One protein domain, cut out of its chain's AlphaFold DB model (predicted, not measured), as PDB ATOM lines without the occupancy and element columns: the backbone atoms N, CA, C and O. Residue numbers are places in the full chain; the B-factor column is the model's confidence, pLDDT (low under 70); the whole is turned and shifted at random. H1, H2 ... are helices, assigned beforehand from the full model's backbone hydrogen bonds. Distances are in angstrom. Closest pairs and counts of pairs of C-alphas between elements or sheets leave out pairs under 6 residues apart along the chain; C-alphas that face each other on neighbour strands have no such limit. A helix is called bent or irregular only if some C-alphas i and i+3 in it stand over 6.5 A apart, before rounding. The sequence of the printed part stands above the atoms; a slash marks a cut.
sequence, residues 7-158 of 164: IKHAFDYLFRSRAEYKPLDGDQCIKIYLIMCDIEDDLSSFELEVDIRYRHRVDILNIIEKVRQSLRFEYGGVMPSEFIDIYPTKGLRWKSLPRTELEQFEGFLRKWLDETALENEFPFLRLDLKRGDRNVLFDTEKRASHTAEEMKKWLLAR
ATOM      1  N   ILE A   7     596.200 315.608 476.680       46.75
ATOM      2  CA  ILE A   7     595.151 314.570 476.649       46.75
ATOM      3  C   ILE A   7     594.661 314.129 478.038       46.75
ATOM      4  O   ILE A   7     593.575 313.557 478.164       46.75
ATOM      5  N   LYS A   8     595.320 314.550 479.126       42.59
ATOM      6  CA  LYS A   8     594.685 314.484 480.455       42.59
ATOM      7  C   LYS A   8     593.368 315.285 480.491       42.59
ATOM      8  O   LYS A   8     592.477 314.949 481.266       42.59
ATOM      9  N   HIS A   9     593.212 316.268 479.592       44.00
ATOM     10  CA  HIS A   9     591.944 316.938 479.311       44.00
ATOM     11  C   HIS A   9     591.109 316.281 478.205       44.00
ATOM     12  O   HIS A   9     589.905 316.493 478.226       44.00
ATOM     13  N   ALA A  10     591.650 315.448 477.300       42.94
ATOM     14  CA  ALA A  10     590.843 314.823 476.238       42.94
ATOM     15  C   ALA A  10     589.796 313.817 476.794       42.94
ATOM     16  O   ALA A  10     588.732 313.611 476.206       42.94
ATOM     17  N   PHE A  11     590.046 313.265 477.989       41.00
ATOM     18  CA  PHE A  11     589.061 312.505 478.773       41.00
ATOM     19  C   PHE A  11     587.954 313.360 479.381       41.00
ATOM     20  O   PHE A  11     586.922 312.822 479.739       41.00
ATOM     21  N   ASP A  12     588.145 314.664 479.537       42.06
ATOM     22  CA  ASP A  12     587.109 315.606 479.976       42.06
ATOM     23  C   ASP A  12     586.277 316.111 478.780       42.06
ATOM     24  O   ASP A  12     585.285 316.811 478.935       42.06
ATOM     25  N   TYR A  13     586.683 315.734 477.577       44.62
ATOM     26  CA  TYR A  13     586.533 316.489 476.339       44.62
ATOM     27  C   TYR A  13     585.828 315.651 475.265       44.62
ATOM     28  O   TYR A  13     584.948 316.162 474.580       44.62
ATOM     29  N   LEU A  14     586.056 314.331 475.244       43.97
ATOM     30  CA  LEU A  14     585.157 313.365 474.596       43.97
ATOM     31  C   LEU A  14     583.711 313.455 475.122       43.97
ATOM     32  O   LEU A  14     582.771 313.212 474.374       43.97
ATOM     33  N   PHE A  15     583.509 313.820 476.397       46.06
ATOM     34  CA  PHE A  15     582.189 313.783 477.053       46.06
ATOM     35  C   PHE A  15     581.406 315.104 477.019       46.06
ATOM     36  O   PHE A  15     580.343 315.185 477.634       46.06
ATOM     37  N   ARG A  16     581.899 316.156 476.349       46.97
ATOM     38  CA  ARG A  16     581.353 317.520 476.498       46.97
ATOM     39  C   ARG A  16     580.738 318.147 475.238       46.97
ATOM     40  O   ARG A  16     580.543 319.350 475.227       46.97
ATOM     41  N   SER A  17     580.339 317.439 474.179       46.72
ATOM     42  CA  SER A  17     579.605 318.160 473.114       46.72
ATOM     43  C   SER A  17     578.640 317.339 472.279       46.72
ATOM     44  O   SER A  17     579.038 316.489 471.492       46.72
ATOM     45  N   ARG A  18     577.360 317.716 472.351       44.88
ATOM     46  CA  ARG A  18     576.378 317.487 471.277       44.88
ATOM     47  C   ARG A  18     575.327 318.606 471.158       44.88
ATOM     48  O   ARG A  18     574.527 318.591 470.235       44.88
ATOM     49  N   ALA A  19     575.334 319.605 472.047       43.91
ATOM     50  CA  ALA A  19     574.315 320.657 472.039       43.91
ATOM     51  C   ALA A  19     574.470 321.687 470.896       43.91
ATOM     52  O   ALA A  19     573.492 322.351 470.575       43.91
ATOM     53  N   GLU A  20     575.647 321.805 470.263       41.78
ATOM     54  CA  GLU A  20     575.923 322.881 469.284       41.78
ATOM     55  C   GLU A  20     576.544 322.416 467.952       41.78
ATOM     56  O   GLU A  20     576.593 323.203 467.011       41.78
ATOM     57  N   TYR A  21     576.980 321.157 467.821       46.34
ATOM     58  CA  TYR A  21     577.728 320.686 466.645       46.34
ATOM     59  C   TYR A  21     577.186 319.375 466.074       46.34
ATOM     60  O   TYR A  21     576.603 318.558 466.792       46.34
ATOM     61  N   LYS A  22     577.375 319.191 464.757       48.34
ATOM     62  CA  LYS A  22     577.049 317.939 464.061       48.34
ATOM     63  C   LYS A  22     577.716 316.779 464.815       48.34
ATOM     64  O   LYS A  22     578.890 316.909 465.158       48.34
ATOM     65  N   PRO A  23     576.992 315.681 465.095       52.00
ATOM     66  CA  PRO A  23     577.614 314.501 465.675       52.00
ATOM     67  C   PRO A  23     578.793 314.092 464.794       52.00
ATOM     68  O   PRO A  23     578.708 314.203 463.567       52.00
ATOM     69  N   LEU A  24     579.874 313.651 465.433       57.53
ATOM     70  CA  LEU A  24     580.943 312.961 464.729       57.53
ATOM     71  C   LEU A  24     580.352 311.909 463.804       57.53
ATOM     72  O   LEU A  24     579.408 311.209 464.185       57.53
ATOM     73  N   ASP A  25     580.899 311.833 462.599       66.50
ATOM     74  CA  ASP A  25     580.521 310.798 461.657       66.50
ATOM     75  C   ASP A  25     580.839 309.441 462.295       66.50
ATOM     76  O   ASP A  25     581.996 309.142 462.602       66.50
ATOM     77  N   GLY A  26     579.797 308.652 462.566       66.50
ATOM     78  CA  GLY A  26     579.936 307.359 463.232       66.50
ATOM     79  C   GLY A  26     580.905 306.448 462.482       66.50
ATOM     80  O   GLY A  26     581.683 305.737 463.116       66.50
ATOM     81  N   ASP A  27     580.941 306.558 461.153       73.81
ATOM     82  CA  ASP A  27     581.853 305.800 460.300       73.81
ATOM     83  C   ASP A  27     583.313 306.232 460.512       73.81
ATOM     84  O   ASP A  27     584.217 305.394 460.539       73.81
ATOM     85  N   GLN A  28     583.565 307.526 460.746       75.94
ATOM     86  CA  GLN A  28     584.901 308.032 461.081       75.94
ATOM     87  C   GLN A  28     585.348 307.579 462.468       75.94
ATOM     88  O   GLN A  28     586.500 307.184 462.629       75.94
ATOM     89  N   CYS A  29     584.454 307.590 463.462       73.38
ATOM     90  CA  CYS A  29     584.764 307.066 464.794       73.38
ATOM     91  C   CYS A  29     585.128 305.579 464.744       73.38
ATOM     92  O   CYS A  29     586.120 305.181 465.350       73.38
ATOM     93  N   ILE A  30     584.372 304.777 463.985       78.81
ATOM     94  CA  ILE A  30     584.675 303.357 463.772       78.81
ATOM     95  C   ILE A  30     586.028 303.201 463.072       78.81
ATOM     96  O   ILE A  30     586.846 302.397 463.510       78.81
ATOM     97  N   LYS A  31     586.304 303.985 462.021       84.25
ATOM     98  CA  LYS A  31     587.593 303.925 461.317       84.25
ATOM     99  C   LYS A  31     588.763 304.245 462.253       84.25
ATOM    100  O   LYS A  31     589.741 303.508 462.264       84.25
ATOM    101  N   ILE A  32     588.658 305.308 463.050       84.31
ATOM    102  CA  ILE A  32     589.700 305.711 464.007       84.31
ATOM    103  C   ILE A  32     589.917 304.630 465.064       84.31
ATOM    104  O   ILE A  32     591.061 304.276 465.334       84.31
ATOM    105  N   TYR A  33     588.834 304.077 465.615       83.81
ATOM    106  CA  TYR A  33     588.906 302.966 466.558       83.81
ATOM    107  C   TYR A  33     589.676 301.777 465.969       83.81
ATOM    108  O   TYR A  33     590.618 301.292 466.589       83.81
ATOM    109  N   LEU A  34     589.343 301.358 464.744       86.81
ATOM    110  CA  LEU A  34     590.028 300.245 464.080       86.81
ATOM    111  C   LEU A  34     591.522 300.524 463.865       86.81
ATOM    112  O   LEU A  34     592.339 299.639 464.095       86.81
ATOM    113  N   ILE A  35     591.891 301.751 463.487       88.88
ATOM    114  CA  ILE A  35     593.298 302.146 463.319       88.88
ATOM    115  C   ILE A  35     594.049 302.098 464.657       88.88
ATOM    116  O   ILE A  35     595.180 301.619 464.717       88.88
ATOM    117  N   MET A  36     593.430 302.577 465.739       89.38
ATOM    118  CA  MET A  36     594.007 302.494 467.082       89.38
ATOM    119  C   MET A  36     594.220 301.039 467.504       89.38
ATOM    120  O   MET A  36     595.315 300.698 467.950       89.38
ATOM    121  N   CYS A  37     593.224 300.174 467.289       89.75
ATOM    122  CA  CYS A  37     593.357 298.739 467.529       89.75
ATOM    123  C   CYS A  37     594.496 298.121 466.712       89.75
ATOM    124  O   CYS A  37     595.266 297.347 467.262       89.75
ATOM    125  N   ASP A  38     594.649 298.476 465.433       90.00
ATOM    126  CA  ASP A  38     595.725 297.933 464.597       90.00
ATOM    127  C   ASP A  38     597.119 298.293 465.139       90.00
ATOM    128  O   ASP A  38     598.002 297.438 465.186       90.00
ATOM    129  N   ILE A  39     597.321 299.531 465.602       91.81
ATOM    130  CA  ILE A  39     598.591 299.952 466.220       91.81
ATOM    131  C   ILE A  39     598.858 299.175 467.515       91.81
ATOM    132  O   ILE A  39     599.982 298.730 467.765       91.81
ATOM    133  N   GLU A  40     597.838 299.004 468.351       93.62
ATOM    134  CA  GLU A  40     597.943 298.263 469.611       93.62
ATOM    135  C   GLU A  40     598.206 296.772 469.391       93.62
ATOM    136  O   GLU A  40     599.033 296.172 470.090       93.62
ATOM    137  N   ASP A  41     597.546 296.185 468.399       92.00
ATOM    138  CA  ASP A  41     597.733 294.805 467.979       92.00
ATOM    139  C   ASP A  41     599.137 294.574 467.421       92.00
ATOM    140  O   ASP A  41     599.756 293.557 467.733       92.00
ATOM    141  N   ASP A  42     599.665 295.497 466.616       93.06
ATOM    142  CA  ASP A  42     601.021 295.395 466.072       93.06
ATOM    143  C   ASP A  42     602.079 295.454 467.176       93.06
ATOM    144  O   ASP A  42     603.017 294.653 467.183       93.06
ATOM    145  N   LEU A  43     601.911 296.357 468.149       95.31
ATOM    146  CA  LEU A  43     602.767 296.402 469.336       95.31
ATOM    147  C   LEU A  43     602.688 295.083 470.114       95.31
ATOM    148  O   LEU A  43     603.709 294.520 470.506       95.31
ATOM    149  N   SER A  44     601.481 294.553 470.301       94.50
ATOM    150  CA  SER A  44     601.270 293.285 471.007       94.50
ATOM    151  C   SER A  44     601.857 292.089 470.267       94.50
ATOM    152  O   SER A  44     602.449 291.211 470.890       94.50
ATOM    153  N   SER A  45     601.759 292.082 468.941       94.12
ATOM    154  CA  SER A  45     602.332 291.040 468.089       94.12
ATOM    155  C   SER A  45     603.857 291.075 468.147       94.12
ATOM    156  O   SER A  45     604.489 290.036 468.320       94.12
ATOM    157  N   PHE A  46     604.451 292.271 468.073       95.69
ATOM    158  CA  PHE A  46     605.895 292.443 468.212       95.69
ATOM    159  C   PHE A  46     606.396 291.953 469.576       95.69
ATOM    160  O   PHE A  46     607.347 291.176 469.636       95.69
ATOM    161  N   GLU A  47     605.760 292.382 470.670       96.62
ATOM    162  CA  GLU A  47     606.130 291.971 472.029       96.62
ATOM    163  C   GLU A  47     606.047 290.451 472.202       96.62
ATOM    164  O   GLU A  47     607.005 289.833 472.670       96.62
ATOM    165  N   LEU A  48     604.926 289.848 471.790       95.94
ATOM    166  CA  LEU A  48     604.697 288.411 471.900       95.94
ATOM    167  C   LEU A  48     605.768 287.616 471.145       95.94
ATOM    168  O   LEU A  48     606.331 286.662 471.678       95.94
ATOM    169  N   GLU A  49     606.079 288.012 469.913       95.94
ATOM    170  CA  GLU A  49     607.067 287.318 469.087       95.94
ATOM    171  C   GLU A  49     608.488 287.476 469.636       95.94
ATOM    172  O   GLU A  49     609.273 286.522 469.598       95.94
ATOM    173  N   VAL A  50     608.819 288.633 470.218       96.44
ATOM    174  CA  VAL A  50     610.090 288.825 470.927       96.44
ATOM    175  C   VAL A  50     610.161 287.962 472.186       96.44
ATOM    176  O   VAL A  50     611.189 287.316 472.384       96.44
ATOM    177  N   ASP A  51     609.108 287.881 473.010       97.06
ATOM    178  CA  ASP A  51     609.127 287.005 474.194       97.06
ATOM    179  C   ASP A  51     609.261 285.526 473.808       97.06
ATOM    180  O   ASP A  51     609.989 284.773 474.455       97.06
ATOM    181  N   ILE A  52     608.609 285.099 472.724       96.56
ATOM    182  CA  ILE A  52     608.676 283.709 472.259       96.56
ATOM    183  C   ILE A  52     610.063 283.375 471.697       96.56
ATOM    184  O   ILE A  52     610.632 282.335 472.037       96.56
ATOM    185  N   ARG A  53     610.607 284.217 470.811       96.62
ATOM    186  CA  ARG A  53     611.813 283.890 470.025       96.62
ATOM    187  C   ARG A  53     613.109 284.371 470.663       96.62
ATOM    188  O   ARG A  53     614.151 283.747 470.466       96.62
ATOM    189  N   TYR A  54     613.054 285.475 471.399       96.56
ATOM    190  CA  TYR A  54     614.211 286.209 471.912       96.56
ATOM    191  C   TYR A  54     614.022 286.576 473.386       96.56
ATOM    192  O   TYR A  54     614.383 287.673 473.797       96.56
ATOM    193  N   ARG A  55     613.485 285.659 474.201       94.25
ATOM    194  CA  ARG A  55     613.190 285.885 475.630       94.25
ATOM    195  C   ARG A  55     614.346 286.492 476.435       94.25
ATOM    196  O   ARG A  55     614.122 287.201 477.410       94.25
ATOM    197  N   HIS A  56     615.595 286.215 476.054       96.44
ATOM    198  CA  HIS A  56     616.782 286.791 476.699       96.44
ATOM    199  C   HIS A  56     616.930 288.303 476.473       96.44
ATOM    200  O   HIS A  56     617.648 288.960 477.224       96.44
ATOM    201  N   ARG A  57     616.257 288.868 475.466       97.25
ATOM    202  CA  ARG A  57     616.280 290.290 475.098       97.25
ATOM    203  C   ARG A  57     615.278 291.104 475.903       97.25
ATOM    204  O   ARG A  57     614.392 291.772 475.372       97.25
ATOM    205  N   VAL A  58     615.478 291.078 477.218       97.00
ATOM    206  CA  VAL A  58     614.717 291.876 478.191       97.00
ATOM    207  C   VAL A  58     614.828 293.376 477.888       97.00
ATOM    208  O   VAL A  58     613.900 294.133 478.149       97.00
ATOM    209  N   ASP A  59     615.934 293.814 477.285       97.00
ATOM    210  CA  ASP A  59     616.113 295.183 476.806       97.00
ATOM    211  C   ASP A  59     615.061 295.588 475.759       97.00
ATOM    212  O   ASP A  59     614.514 296.684 475.855       97.00
ATOM    213  N   ILE A  60     614.719 294.702 474.816       97.62
ATOM    214  CA  ILE A  60     613.688 294.965 473.799       97.62
ATOM    215  C   ILE A  60     612.297 294.995 474.439       97.62
ATOM    216  O   ILE A  60     611.531 295.927 474.193       97.62
ATOM    217  N   LEU A  61     611.989 294.007 475.288       97.38
ATOM    218  CA  LEU A  61     610.703 293.920 475.991       97.38
ATOM    219  C   LEU A  61     610.447 295.166 476.857       97.38
ATOM    220  O   LEU A  61     609.359 295.740 476.835       97.38
ATOM    221  N   ASN A  62     611.476 295.662 477.546       97.19
ATOM    222  CA  ASN A  62     611.377 296.888 478.336       97.19
ATOM    223  C   ASN A  62     611.089 298.130 477.479       97.19
ATOM    224  O   ASN A  62     610.380 299.031 477.927       97.19
ATOM    225  N   ILE A  63     611.642 298.212 476.264       97.81
ATOM    226  CA  ILE A  63     611.392 299.350 475.372       97.81
ATOM    227  C   ILE A  63     609.948 299.351 474.870       97.81
ATOM    228  O   ILE A  63     609.314 300.406 474.897       97.81
ATOM    229  N   ILE A  64     609.405 298.204 474.458       96.81
ATOM    230  CA  ILE A  64     608.018 298.163 473.980       96.81
ATOM    231  C   ILE A  64     607.008 298.432 475.100       96.81
ATOM    232  O   ILE A  64     606.036 299.161 474.887       96.81
ATOM    233  N   GLU A  65     607.278 297.958 476.317       95.88
ATOM    234  CA  GLU A  65     606.453 298.301 477.477       95.88
ATOM    235  C   GLU A  65     606.472 299.817 477.744       95.88
ATOM    236  O   GLU A  65     605.426 300.424 477.973       95.88
ATOM    237  N   LYS A  66     607.626 300.480 477.596       96.50
ATOM    238  CA  LYS A  66     607.711 301.948 477.690       96.50
ATOM    239  C   LYS A  66     606.941 302.673 476.586       96.50
ATOM    240  O   LYS A  66     606.343 303.712 476.862       96.50
ATOM    241  N   VAL A  67     606.906 302.148 475.358       95.69
ATOM    242  CA  VAL A  67     606.055 302.703 474.285       95.69
ATOM    243  C   VAL A  67     604.584 302.638 474.683       95.69
ATOM    244  O   VAL A  67     603.879 303.641 474.584       95.69
ATOM    245  N   ARG A  68     604.120 301.501 475.209       94.44
ATOM    246  CA  ARG A  68     602.741 301.372 475.698       94.44
ATOM    247  C   ARG A  68     602.443 302.301 476.865       94.44
ATOM    248  O   ARG A  68     601.377 302.902 476.893       94.44
ATOM    249  N   GLN A  69     603.371 302.456 477.805       92.56
ATOM    250  CA  GLN A  69     603.224 303.403 478.911       92.56
ATOM    251  C   GLN A  69     603.138 304.846 478.410       92.56
ATOM    252  O   GLN A  69     602.270 305.587 478.862       92.56
ATOM    253  N   SER A  70     603.970 305.219 477.433       91.25
ATOM    254  CA  SER A  70     603.899 306.520 476.761       91.25
ATOM    255  C   SER A  70     602.537 306.736 476.112       91.25
ATOM    256  O   SER A  70     601.940 307.788 476.316       91.25
ATOM    257  N   LEU A  71     602.025 305.746 475.372       89.69
ATOM    258  CA  LEU A  71     600.686 305.819 474.794       89.69
ATOM    259  C   LEU A  71     599.646 305.975 475.906       89.69
ATOM    260  O   LEU A  71     598.929 306.961 475.921       89.69
ATOM    261  N   ARG A  72     599.615 305.114 476.924       87.00
ATOM    262  CA  ARG A  72     598.643 305.261 478.020       87.00
ATOM    263  C   ARG A  72     598.704 306.627 478.689       87.00
ATOM    264  O   ARG A  72     597.666 307.230 478.936       87.00
ATOM    265  N   PHE A  73     599.901 307.137 478.958       84.62
ATOM    266  CA  PHE A  73     600.087 308.468 479.528       84.62
ATOM    267  C   PHE A  73     599.493 309.555 478.623       84.62
ATOM    268  O   PHE A  73     598.734 310.408 479.092       84.62
ATOM    269  N   GLU A  74     599.771 309.468 477.322       80.62
ATOM    270  CA  GLU A  74     599.177 310.315 476.292       80.62
ATOM    271  C   GLU A  74     597.674 310.128 476.150       80.62
ATOM    272  O   GLU A  74     597.069 310.988 475.553       80.62
ATOM    273  N   TYR A  75     597.049 309.078 476.676       76.00
ATOM    274  CA  TYR A  75     595.605 308.847 476.579       76.00
ATOM    275  C   TYR A  75     594.919 308.859 477.948       76.00
ATOM    276  O   TYR A  75     593.873 308.258 478.138       76.00
ATOM    277  N   GLY A  76     595.476 309.570 478.934       73.62
ATOM    278  CA  GLY A  76     594.828 309.731 480.243       73.62
ATOM    279  C   GLY A  76     594.797 308.455 481.094       73.62
ATOM    280  O   GLY A  76     594.000 308.357 482.025       73.62
ATOM    281  N   GLY A  77     595.677 307.500 480.803       79.00
ATOM    282  CA  GLY A  77     595.875 306.255 481.543       79.00
ATOM    283  C   GLY A  77     595.287 305.005 480.883       79.00
ATOM    284  O   GLY A  77     595.456 303.923 481.437       79.00
ATOM    285  N   VAL A  78     594.631 305.131 479.728       81.69
ATOM    286  CA  VAL A  78     594.049 304.009 478.963       81.69
ATOM    287  C   VAL A  78     594.729 303.867 477.606       81.69
ATOM    288  O   VAL A  78     595.459 304.761 477.188       81.69
ATOM    289  N   MET A  79     594.501 302.763 476.906       85.50
ATOM    290  CA  MET A  79     594.974 302.612 475.531       85.50
ATOM    291  C   MET A  79     594.173 303.500 474.550       85.50
ATOM    292  O   MET A  79     593.013 303.823 474.822       85.50
ATOM    293  N   PRO A  80     594.764 303.919 473.414       84.00
ATOM    294  CA  PRO A  80     594.066 304.690 472.384       84.00
ATOM    295  C   PRO A  80     592.696 304.122 471.961       84.00
ATOM    296  O   PRO A  80     591.734 304.876 471.861       84.00
ATOM    297  N   SER A  81     592.559 302.815 471.756       84.75
ATOM    298  CA  SER A  81     591.300 302.166 471.360       84.75
ATOM    299  C   SER A  81     590.211 302.341 472.426       84.75
ATOM    300  O   SER A  81     589.087 302.754 472.126       84.75
ATOM    301  N   GLU A  82     590.578 302.155 473.697       79.75
ATOM    302  CA  GLU A  82     589.704 302.343 474.859       79.75
ATOM    303  C   GLU A  82     589.219 303.795 474.977       79.75
ATOM    304  O   GLU A  82     588.099 304.048 475.421       79.75
ATOM    305  N   PHE A  83     590.026 304.768 474.546       74.19
ATOM    306  CA  PHE A  83     589.623 306.174 474.518       74.19
ATOM    307  C   PHE A  83     588.364 306.381 473.659       74.19
ATOM    308  O   PHE A  83     587.452 307.099 474.078       74.19
ATOM    309  N   ILE A  84     588.260 305.711 472.505       70.19
ATOM    310  CA  ILE A  84     587.078 305.794 471.634       70.19
ATOM    311  C   ILE A  84     585.917 304.944 472.167       70.19
ATOM    312  O   ILE A  84     584.776 305.392 472.109       70.19
ATOM    313  N   ASP A  85     586.166 303.781 472.767       67.62
ATOM    314  CA  ASP A  85     585.102 302.919 473.321       67.62
ATOM    315  C   ASP A  85     584.378 303.515 474.536       67.62
ATOM    316  O   ASP A  85     583.198 303.235 474.801       67.62
ATOM    317  N   ILE A  86     585.054 304.383 475.289       62.12
ATOM    318  CA  ILE A  86     584.423 305.066 476.422       62.12
ATOM    319  C   ILE A  86     583.453 306.160 475.922       62.12
ATOM    320  O   ILE A  86     582.498 306.493 476.631       62.12
ATOM    321  N   TYR A  87     583.614 306.664 474.689       53.50
ATOM    322  CA  TYR A  87     582.753 307.690 474.078       53.50
ATOM    323  C   TYR A  87     581.254 307.317 474.068       53.50
ATOM    324  O   TYR A  87     580.450 308.121 474.545       53.50
ATOM    325  N   PRO A  88     580.832 306.120 473.606       49.94
ATOM    326  CA  PRO A  88     579.421 305.729 473.638       49.94
ATOM    327  C   PRO A  88     578.921 305.217 475.002       49.94
ATOM    328  O   PRO A  88     577.717 305.265 475.255       49.94
ATOM    329  N   THR A  89     579.791 304.706 475.881       46.47
ATOM    330  CA  THR A  89     579.373 303.934 477.074       46.47
ATOM    331  C   THR A  89     579.104 304.782 478.317       46.47
ATOM    332  O   THR A  89     578.285 304.409 479.161       46.47
ATOM    333  N   LYS A  90     579.718 305.963 478.438       45.53
ATOM    334  CA  LYS A  90     579.390 306.908 479.509       45.53
ATOM    335  C   LYS A  90     578.205 307.775 479.097       45.53
ATOM    336  O   LYS A  90     578.370 308.896 478.627       45.53
ATOM    337  N   GLY A  91     576.992 307.278 479.331       47.50
ATOM    338  CA  GLY A  91     575.786 308.108 479.306       47.50
ATOM    339  C   GLY A  91     575.913 309.251 480.317       47.50
ATOM    340  O   GLY A  91     575.626 309.067 481.497       47.50
ATOM    341  N   LEU A  92     576.404 310.421 479.899       45.38
ATOM    342  CA  LEU A  92     576.753 311.502 480.819       45.38
ATOM    343  C   LEU A  92     576.426 312.892 480.275       45.38
ATOM    344  O   LEU A  92     576.227 313.137 479.091       45.38
ATOM    345  N   ARG A  93     576.256 313.779 481.252       46.22
ATOM    346  CA  ARG A  93     575.580 315.070 481.203       46.22
ATOM    347  C   ARG A  93     576.249 316.063 480.251       46.22
ATOM    348  O   ARG A  93     577.458 316.247 480.257       46.22
ATOM    349  N   TRP A  94     575.391 316.767 479.530       46.00
ATOM    350  CA  TRP A  94     575.680 317.655 478.420       46.00
ATOM    351  C   TRP A  94     576.079 319.040 478.958       46.00
ATOM    352  O   TRP A  94     575.315 319.656 479.702       46.00
ATOM    353  N   LYS A  95     577.258 319.542 478.594       47.22
ATOM    354  CA  LYS A  95     577.687 320.947 478.760       47.22
ATOM    355  C   LYS A  95     578.347 321.381 477.456       47.22
ATOM    356  O   LYS A  95     578.906 320.515 476.818       47.22
ATOM    357  N   SER A  96     578.259 322.645 477.040       49.50
ATOM    358  CA  SER A  96     578.965 323.127 475.836       49.50
ATOM    359  C   SER A  96     580.487 323.169 476.076       49.50
ATOM    360  O   SER A  96     580.925 323.529 477.174       49.50
ATOM    361  N   LEU A  97     581.273 322.762 475.071       52.62
ATOM    362  CA  LEU A  97     582.733 322.883 475.054       52.62
ATOM    363  C   LEU A  97     583.144 324.294 474.610       52.62
ATOM    364  O   LEU A  97     582.568 324.829 473.662       52.62
ATOM    365  N   PRO A  98     584.202 324.874 475.199       61.50
ATOM    366  CA  PRO A  98     584.895 326.003 474.594       61.50
ATOM    367  C   PRO A  98     585.369 325.654 473.176       61.50
ATOM    368  O   PRO A  98     585.861 324.558 472.918       61.50
ATOM    369  N   ARG A  99     585.278 326.608 472.246       65.25
ATOM    370  CA  ARG A  99     585.668 326.413 470.837       65.25
ATOM    371  C   ARG A  99     587.113 325.930 470.653       65.25
ATOM    372  O   ARG A  99     587.372 325.082 469.810       65.25
ATOM    373  N   THR A 100     588.036 326.456 471.455       65.38
ATOM    374  CA  THR A 100     589.457 326.073 471.434       65.38
ATOM    375  C   THR A 100     589.675 324.626 471.815       65.38
ATOM    376  O   THR A 100     590.631 324.017 471.352       65.38
ATOM    377  N   GLU A 101     588.810 324.100 472.683       59.91
ATOM    378  CA  GLU A 101     588.822 322.692 473.008       59.91
ATOM    379  C   GLU A 101     588.404 321.962 471.739       59.91
ATOM    380  O   GLU A 101     589.303 321.414 471.130       59.91
ATOM    381  N   LEU A 102     587.166 322.087 471.242       62.62
ATOM    382  CA  LEU A 102     586.666 321.409 470.022       62.62
ATOM    383  C   LEU A 102     587.669 321.307 468.854       62.62
ATOM    384  O   LEU A 102     587.836 320.230 468.275       62.62
ATOM    385  N   GLU A 103     588.365 322.400 468.535       66.75
ATOM    386  CA  GLU A 103     589.377 322.453 467.471       66.75
ATOM    387  C   GLU A 103     590.540 321.456 467.693       66.75
ATOM    388  O   GLU A 103     591.048 320.869 466.733       66.75
ATOM    389  N   GLN A 104     590.924 321.188 468.947       68.12
ATOM    390  CA  GLN A 104     591.911 320.167 469.319       68.12
ATOM    391  C   GLN A 104     591.398 318.739 469.067       68.12
ATOM    392  O   GLN A 104     592.191 317.883 468.679       68.12
ATOM    393  N   PHE A 105     590.090 318.472 469.200       69.50
ATOM    394  CA  PHE A 105     589.483 317.152 468.918       69.50
ATOM    395  C   PHE A 105     589.571 316.914 467.443       69.50
ATOM    396  O   PHE A 105     589.969 315.853 466.999       69.50
ATOM    397  N   GLU A 106     589.125 317.905 466.677       72.19
ATOM    398  CA  GLU A 106     589.041 317.778 465.242       72.19
ATOM    399  C   GLU A 106     590.452 317.650 464.679       72.19
ATOM    400  O   GLU A 106     590.664 316.926 463.714       72.19
ATOM    401  N   GLY A 107     591.438 318.318 465.287       75.56
ATOM    402  CA  GLY A 107     592.855 318.087 465.015       75.56
ATOM    403  C   GLY A 107     593.292 316.655 465.332       75.56
ATOM    404  O   GLY A 107     593.897 315.999 464.488       75.56
ATOM    405  N   PHE A 108     592.938 316.148 466.512       77.00
ATOM    406  CA  PHE A 108     593.218 314.778 466.938       77.00
ATOM    407  C   PHE A 108     592.614 313.729 465.991       77.00
ATOM    408  O   PHE A 108     593.316 312.841 465.516       77.00
ATOM    409  N   LEU A 109     591.331 313.853 465.661       77.06
ATOM    410  CA  LEU A 109     590.625 312.927 464.780       77.06
ATOM    411  C   LEU A 109     591.173 312.993 463.355       77.06
ATOM    412  O   LEU A 109     591.377 311.956 462.732       77.06
ATOM    413  N   ARG A 110     591.470 314.199 462.850       81.12
ATOM    414  CA  ARG A 110     592.109 314.366 461.536       81.12
ATOM    415  C   ARG A 110     593.462 313.678 461.475       81.12
ATOM    416  O   ARG A 110     593.738 313.022 460.483       81.12
ATOM    417  N   LYS A 111     594.269 313.785 462.533       83.94
ATOM    418  CA  LYS A 111     595.566 313.110 462.620       83.94
ATOM    419  C   LYS A 111     595.420 311.587 462.538       83.94
ATOM    420  O   LYS A 111     596.161 310.957 461.802       83.94
ATOM    421  N   TRP A 112     594.450 311.008 463.243       86.06
ATOM    422  CA  TRP A 112     594.198 309.561 463.207       86.06
ATOM    423  C   TRP A 112     593.573 309.058 461.900       86.06
ATOM    424  O   TRP A 112     593.626 307.867 461.612       86.06
ATOM    425  N   LEU A 113     592.987 309.947 461.101       86.12
ATOM    426  CA  LEU A 113     592.504 309.633 459.754       86.12
ATOM    427  C   LEU A 113     593.569 309.859 458.669       86.12
ATOM    428  O   LEU A 113     593.342 309.478 457.520       86.12
ATOM    429  N   ASP A 114     594.697 310.479 459.019       89.00
ATOM    430  CA  ASP A 114     595.814 310.758 458.122       89.00
ATOM    431  C   ASP A 114     596.848 309.629 458.216       89.00
ATOM    432  O   ASP A 114     597.701 309.586 459.104       89.00
ATOM    433  N   GLU A 115     596.756 308.693 457.273       88.12
ATOM    434  CA  GLU A 115     597.633 307.520 457.191       88.12
ATOM    435  C   GLU A 115     599.114 307.917 457.086       88.12
ATOM    436  O   GLU A 115     599.960 307.325 457.752       88.12
ATOM    437  N   THR A 116     599.437 308.977 456.337       89.00
ATOM    438  CA  THR A 116     600.815 309.472 456.211       89.00
ATOM    439  C   THR A 116     601.309 310.084 457.520       89.00
ATOM    440  O   THR A 116     602.470 309.900 457.893       89.00
ATOM    441  N   ALA A 117     600.458 310.807 458.249       88.50
ATOM    442  CA  ALA A 117     600.821 311.311 459.571       88.50
ATOM    443  C   ALA A 117     601.102 310.163 460.552       88.50
ATOM    444  O   ALA A 117     602.073 310.241 461.305       88.50
ATOM    445  N   LEU A 118     600.314 309.086 460.504       89.81
ATOM    446  CA  LEU A 118     600.512 307.906 461.348       89.81
ATOM    447  C   LEU A 118     601.762 307.107 460.972       89.81
ATOM    448  O   LEU A 118     602.502 306.702 461.864       89.81
ATOM    449  N   GLU A 119     602.048 306.921 459.683       90.19
ATOM    450  CA  GLU A 119     603.298 306.299 459.218       90.19
ATOM    451  C   GLU A 119     604.529 307.057 459.726       90.19
ATOM    452  O   GLU A 119     605.495 306.452 460.192       90.19
ATOM    453  N   ASN A 120     604.479 308.390 459.688       89.31
ATOM    454  CA  ASN A 120     605.549 309.236 460.211       89.31
ATOM    455  C   ASN A 120     605.613 309.236 461.742       89.31
ATOM    456  O   ASN A 120     606.690 309.413 462.313       89.31
ATOM    457  N   GLU A 121     604.476 309.068 462.416       90.06
ATOM    458  CA  GLU A 121     604.418 308.992 463.871       90.06
ATOM    459  C   GLU A 121     604.927 307.651 464.399       90.06
ATOM    460  O   GLU A 121     605.610 307.633 465.420       90.06
ATOM    461  N   PHE A 122     604.638 306.548 463.711       92.62
ATOM    462  CA  PHE A 122     605.000 305.189 464.113       92.62
ATOM    463  C   PHE A 122     605.851 304.486 463.044       92.62
ATOM    464  O   PHE A 122     605.508 303.388 462.594       92.62
ATOM    465  N   PRO A 123     607.006 305.059 462.652       90.81
ATOM    466  CA  PRO A 123     607.798 304.532 461.541       90.81
ATOM    467  C   PRO A 123     608.328 303.118 461.822       90.81
ATOM    468  O   PRO A 123     608.536 302.323 460.907       90.81
ATOM    469  N   PHE A 124     608.498 302.774 463.100       94.25
ATOM    470  CA  PHE A 124     608.947 301.458 463.554       94.25
ATOM    471  C   PHE A 124     607.900 300.348 463.373       94.25
ATOM    472  O   PHE A 124     608.273 299.179 463.378       94.25
ATOM    473  N   LEU A 125     606.618 300.682 463.188       93.56
ATOM    474  CA  LEU A 125     605.568 299.693 462.910       93.56
ATOM    475  C   LEU A 125     605.445 299.354 461.426       93.56
ATOM    476  O   LEU A 125     604.766 298.389 461.085       93.56
ATOM    477  N   ARG A 126     606.108 300.115 460.540       91.75
ATOM    478  CA  ARG A 126     606.038 299.910 459.087       91.75
ATOM    479  C   ARG A 126     604.590 299.797 458.606       91.75
ATOM    480  O   ARG A 126     604.184 298.805 457.994       91.75
ATOM    481  N   LEU A 127     603.801 300.826 458.931       89.50
ATOM    482  CA  LEU A 127     602.387 300.890 458.555       89.50
ATOM    483  C   LEU A 127     602.190 300.895 457.026       89.50
ATOM    484  O   LEU A 127     601.148 300.438 456.562       89.50
ATOM    485  N   ASP A 128     603.241 301.252 456.274       87.19
ATOM    486  CA  ASP A 128     603.361 301.128 454.814       87.19
ATOM    487  C   ASP A 128     603.228 299.681 454.300       87.19
ATOM    488  O   ASP A 128     602.922 299.441 453.130       87.19
ATOM    489  N   LEU A 129     603.465 298.692 455.165       87.56
ATOM    490  CA  LEU A 129     603.302 297.276 454.857       87.56
ATOM    491  C   LEU A 129     601.900 296.791 455.220       87.56
ATOM    492  O   LEU A 129     601.288 297.237 456.195       87.56
ATOM    493  N   LYS A 130     601.418 295.775 454.495       86.44
ATOM    494  CA  LYS A 130     600.226 295.030 454.914       86.44
ATOM    495  C   LYS A 130     600.506 294.335 456.243       86.44
ATOM    496  O   LYS A 130     601.598 293.818 456.453       86.44
ATOM    497  N   ARG A 131     599.486 294.228 457.097       78.38
ATOM    498  CA  ARG A 131     599.591 293.623 458.438       78.38
ATOM    499  C   ARG A 131     600.286 292.250 458.442       78.38
ATOM    500  O   ARG A 131     601.176 292.020 459.248       78.38
ATOM    501  N   GLY A 132     599.969 291.370 457.486       80.69
ATOM    502  CA  GLY A 132     600.611 290.047 457.367       80.69
ATOM    503  C   GLY A 132     602.110 290.076 457.028       80.69
ATOM    504  O   GLY A 132     602.833 289.133 457.351       80.69
ATOM    505  N   ASP A 133     602.587 291.170 456.434       87.44
ATOM    506  CA  ASP A 133     603.982 291.360 456.040       87.44
ATOM    507  C   ASP A 133     604.809 292.036 457.149       87.44
ATOM    508  O   ASP A 133     606.037 292.025 457.093       87.44
ATOM    509  N   ARG A 134     604.182 292.573 458.206       88.38
ATOM    510  CA  ARG A 134     604.883 293.226 459.334       88.38
ATOM    511  C   ARG A 134     605.675 292.248 460.210       88.38
ATOM    512  O   ARG A 134     606.516 292.671 460.995       88.38
ATOM    513  N   ASN A 135     605.541 290.941 459.978       87.19
ATOM    514  CA  ASN A 135     606.418 289.914 460.557       87.19
ATOM    515  C   ASN A 135     607.909 290.164 460.277       87.19
ATOM    516  O   ASN A 135     608.776 289.725 461.035       87.19
ATOM    517  N   VAL A 136     608.228 290.914 459.214       89.25
ATOM    518  CA  VAL A 136     609.600 291.335 458.901       89.25
ATOM    519  C   VAL A 136     610.254 292.137 460.023       89.25
ATOM    520  O   VAL A 136     611.479 292.210 460.041       89.25
ATOM    521  N   LEU A 137     609.487 292.740 460.936       91.19
ATOM    522  CA  LEU A 137     609.999 293.549 462.045       91.19
ATOM    523  C   LEU A 137     610.728 292.718 463.105       91.19
ATOM    524  O   LEU A 137     611.553 293.263 463.840       91.19
ATOM    525  N   PHE A 138     610.436 291.419 463.179       91.62
ATOM    526  CA  PHE A 138     610.911 290.514 464.229       91.62
ATOM    527  C   PHE A 138     611.256 289.108 463.711       91.62
ATOM    528  O   PHE A 138     611.441 288.183 464.497       91.62
ATOM    529  N   ASP A 139     611.384 288.919 462.395       93.12
ATOM    530  CA  ASP A 139     611.760 287.621 461.811       93.12
ATOM    531  C   ASP A 139     613.167 287.144 462.223       93.12
ATOM    532  O   ASP A 139     613.467 285.950 462.192       93.12
ATOM    533  N   THR A 140     614.017 288.084 462.633       96.50
ATOM    534  CA  THR A 140     615.383 287.878 463.102       96.50
ATOM    535  C   THR A 140     615.657 288.768 464.309       96.50
ATOM    536  O   THR A 140     615.152 289.890 464.398       96.50
ATOM    537  N   GLU A 141     616.548 288.327 465.201       97.00
ATOM    538  CA  GLU A 141     616.912 289.100 466.399       97.00
ATOM    539  C   GLU A 141     617.502 290.470 466.033       97.00
ATOM    540  O   GLU A 141     617.261 291.474 466.706       97.00
ATOM    541  N   LYS A 142     618.246 290.538 464.919       97.44
ATOM    542  CA  LYS A 142     618.798 291.792 464.395       97.44
ATOM    543  C   LYS A 142     617.693 292.780 464.020       97.44
ATOM    544  O   LYS A 142     617.830 293.965 464.313       97.44
ATOM    545  N   ARG A 143     616.618 292.314 463.377       96.50
ATOM    546  CA  ARG A 143     615.493 293.182 463.016       96.50
ATOM    547  C   ARG A 143     614.664 293.571 464.229       96.50
ATOM    548  O   ARG A 143     614.404 294.758 464.377       96.50
ATOM    549  N   ALA A 144     614.401 292.642 465.149       97.12
ATOM    550  CA  ALA A 144     613.756 292.969 466.422       97.12
ATOM    551  C   ALA A 144     614.539 294.056 467.182       97.12
ATOM    552  O   ALA A 144     613.967 295.046 467.630       97.12
ATOM    553  N   SER A 145     615.869 293.931 467.244       97.69
ATOM    554  CA  SER A 145     616.739 294.937 467.874       97.69
ATOM    555  C   SER A 145     616.678 296.288 467.161       97.69
ATOM    556  O   SER A 145     616.650 297.328 467.809       97.69
ATOM    557  N   HIS A 146     616.659 296.287 465.825       97.75
ATOM    558  CA  HIS A 146     616.556 297.518 465.048       97.75
ATOM    559  C   HIS A 146     615.217 298.227 465.285       97.75
ATOM    560  O   HIS A 146     615.213 299.416 465.589       97.75
ATOM    561  N   THR A 147     614.106 297.492 465.222       97.44
ATOM    562  CA  THR A 147     612.763 298.013 465.506       97.44
ATOM    563  C   THR A 147     612.681 298.596 466.922       97.44
ATOM    564  O   THR A 147     612.162 299.696 467.105       97.44
ATOM    565  N   ALA A 148     613.269 297.922 467.917       97.56
ATOM    566  CA  ALA A 148     613.341 298.421 469.291       97.56
ATOM    567  C   ALA A 148     614.158 299.721 469.415       97.56
ATOM    568  O   ALA A 148     613.773 300.635 470.142       97.56
ATOM    569  N   GLU A 149     615.269 299.856 468.687       97.88
ATOM    570  CA  GLU A 149     616.028 301.113 468.676       97.88
ATOM    571  C   GLU A 149     615.240 302.263 468.024       97.88
ATOM    572  O   GLU A 149     615.333 303.400 468.486       97.88
ATOM    573  N   GLU A 150     614.406 301.998 467.014       97.88
ATOM    574  CA  GLU A 150     613.508 303.020 466.458       97.88
ATOM    575  C   GLU A 150     612.389 303.411 467.445       97.88
ATOM    576  O   GLU A 150     612.111 304.599 467.616       97.88
ATOM    577  N   MET A 151     611.818 302.453 468.185       97.81
ATOM    578  CA  MET A 151     610.891 302.732 469.298       97.81
ATOM    579  C   MET A 151     611.542 303.601 470.381       97.81
ATOM    580  O   MET A 151     610.952 304.553 470.889       97.81
ATOM    581  N   LYS A 152     612.799 303.314 470.720       97.19
ATOM    582  CA  LYS A 152     613.572 304.094 471.688       97.19
ATOM    583  C   LYS A 152     613.836 305.517 471.202       97.19
ATOM    584  O   LYS A 152     613.703 306.454 471.986       97.19
ATOM    585  N   LYS A 153     614.175 305.710 469.922       96.06
ATOM    586  CA  LYS A 153     614.295 307.052 469.325       96.06
ATOM    587  C   LYS A 153     612.976 307.811 469.397       96.06
ATOM    588  O   LYS A 153     612.982 308.987 469.748       96.06
ATOM    589  N   TRP A 154     611.863 307.137 469.120       95.75
ATOM    590  CA  TRP A 154     610.526 307.714 469.242       95.75
ATOM    591  C   TRP A 154     610.218 308.161 470.678       95.75
ATOM    592  O   TRP A 154     609.789 309.294 470.889       95.75
ATOM    593  N   LEU A 155     610.528 307.323 471.673       95.19
ATOM    594  CA  LEU A 155     610.385 307.662 473.093       95.19
ATOM    595  C   LEU A 155     611.233 308.873 473.492       95.19
ATOM    596  O   LEU A 155     610.734 309.783 474.148       95.19
ATOM    597  N   LEU A 156     612.499 308.906 473.068       93.31
ATOM    598  CA  LEU A 156     613.414 310.013 473.356       93.31
ATOM    599  C   LEU A 156     612.983 311.315 472.675       93.31
ATOM    600  O   LEU A 156     613.079 312.375 473.287       93.31
ATOM    601  N   ALA A 157     612.491 311.252 471.436       91.62
ATOM    602  CA  ALA A 157     611.987 312.424 470.721       91.62
ATOM    603  C   ALA A 157     610.764 313.043 471.412       91.62
ATOM    604  O   ALA A 157     610.568 314.256 471.340       91.62
ATOM    605  N   ARG A 158     609.965 312.218 472.096       88.81
ATOM    606  CA  ARG A 158     608.842 312.670 472.916       88.81
ATOM    607  C   ARG A 158     609.337 313.173 474.259       88.81
ATOM    608  O   ARG A 158     609.348 314.368 474.504       88.81
TER     609      ARG A 158
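AT A GLANCE: This is residues 7 to 158 of the 164 residues of an uncharacterized protein of Arthroderma gypseum (strain ATCC MYA-4604 / CBS 118893) (UniProt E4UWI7). A long helix, H1, makes the spine of an elongated body of helices: H2 folds back beside its later residues as a hairpin and H7 packs along H2, while H3 and the last residues of H4 pack on H1 nearer its first residue. H5 and H6 are short helices that turn corners with H4 and H7, and the loops around residues 20 and 94 lie at the end of the body where H1 begins. The printed part has 152 residues with seven named helices, H1 to H7 in order along the chain, and no named strand; the class is all helix. It is only just compact, close to loose, with a radius of gyration of the C-alphas of 17.3 A, and only just elongated, spanning 53 by 27 by 26 A.

IN THESE COORDINATES: Residues 7 to 25 hold no named element. H1, residues 26 to 53, runs 40.2 A from C-alpha 26 at (579.936, 307.359, 463.232) to C-alpha 53 at (611.813, 283.890, 470.025). H2 is residues 58 to 74, 24.2 A, and H3 residues 80 to 89, 15.4 A. H4 is residues 99 to 113, 21.2 A, and H5 residues 115 to 121, 9.6 A. H6, residues 131 to 137, 11.0 A, is only just irregular: C-alphas 132 and 135 are 6.6 A apart. H7, residues 141 to 158, runs 25.8 A and ends at C-alpha 158, (608.842, 312.670, 472.916).

HOW THE PARTS SIT: H1 is the hub, touching H2, H3 and H4. H1 and H2 form a helical hairpin at a shallow tilt of 19 degrees, opposite ways; their closest C-alphas, of Glu 47 and Leu 61, are 6.4 A apart. H2 touches H7, the same way, at a shallow tilt of 34 degrees, only just short of steep; the closest C-alphas, of Ile 60 and Ala 148, are 5.7 A apart. With residues 29 to 40 alone, H1 touches H3 at a steep tilt of 42 degrees, opposite ways; the closest C-alphas, of Met 36 and Ser 81, are 5.1 A apart. Residues 109 to 113 of H4 touch H1, closest at the C-alphas of Ile 32 and Trp 112, 6.0 A. H4 and H5 only just touch, only at the corner, with 3 pairs of C-alphas within 8 A, the closest those of Lys 111 and Ala 117, 6.3 A. H6 and H7 touch only at the corner, closest at the C-alphas of Leu 137 and Arg 143, 5.6 A. H1 and H5 are apart. In H1, H2, H5 and H7 every O i to N i+4 pair is within hydrogen-bond range; in H4 9 of 11 are, in H3 2 of 6 with 5 of 7 O i to N i+3 pairs, and in H6 0 of 3 with 3 of 4.

THE WHOLE: The two farthest C-alphas, of Glu 20 and His 56, are 55.0 A apart. The printed part has no cut, and no link is long. Mean pLDDT of the printed part is 79.6, with residues 7 to 26 and 85 to 105 under 70.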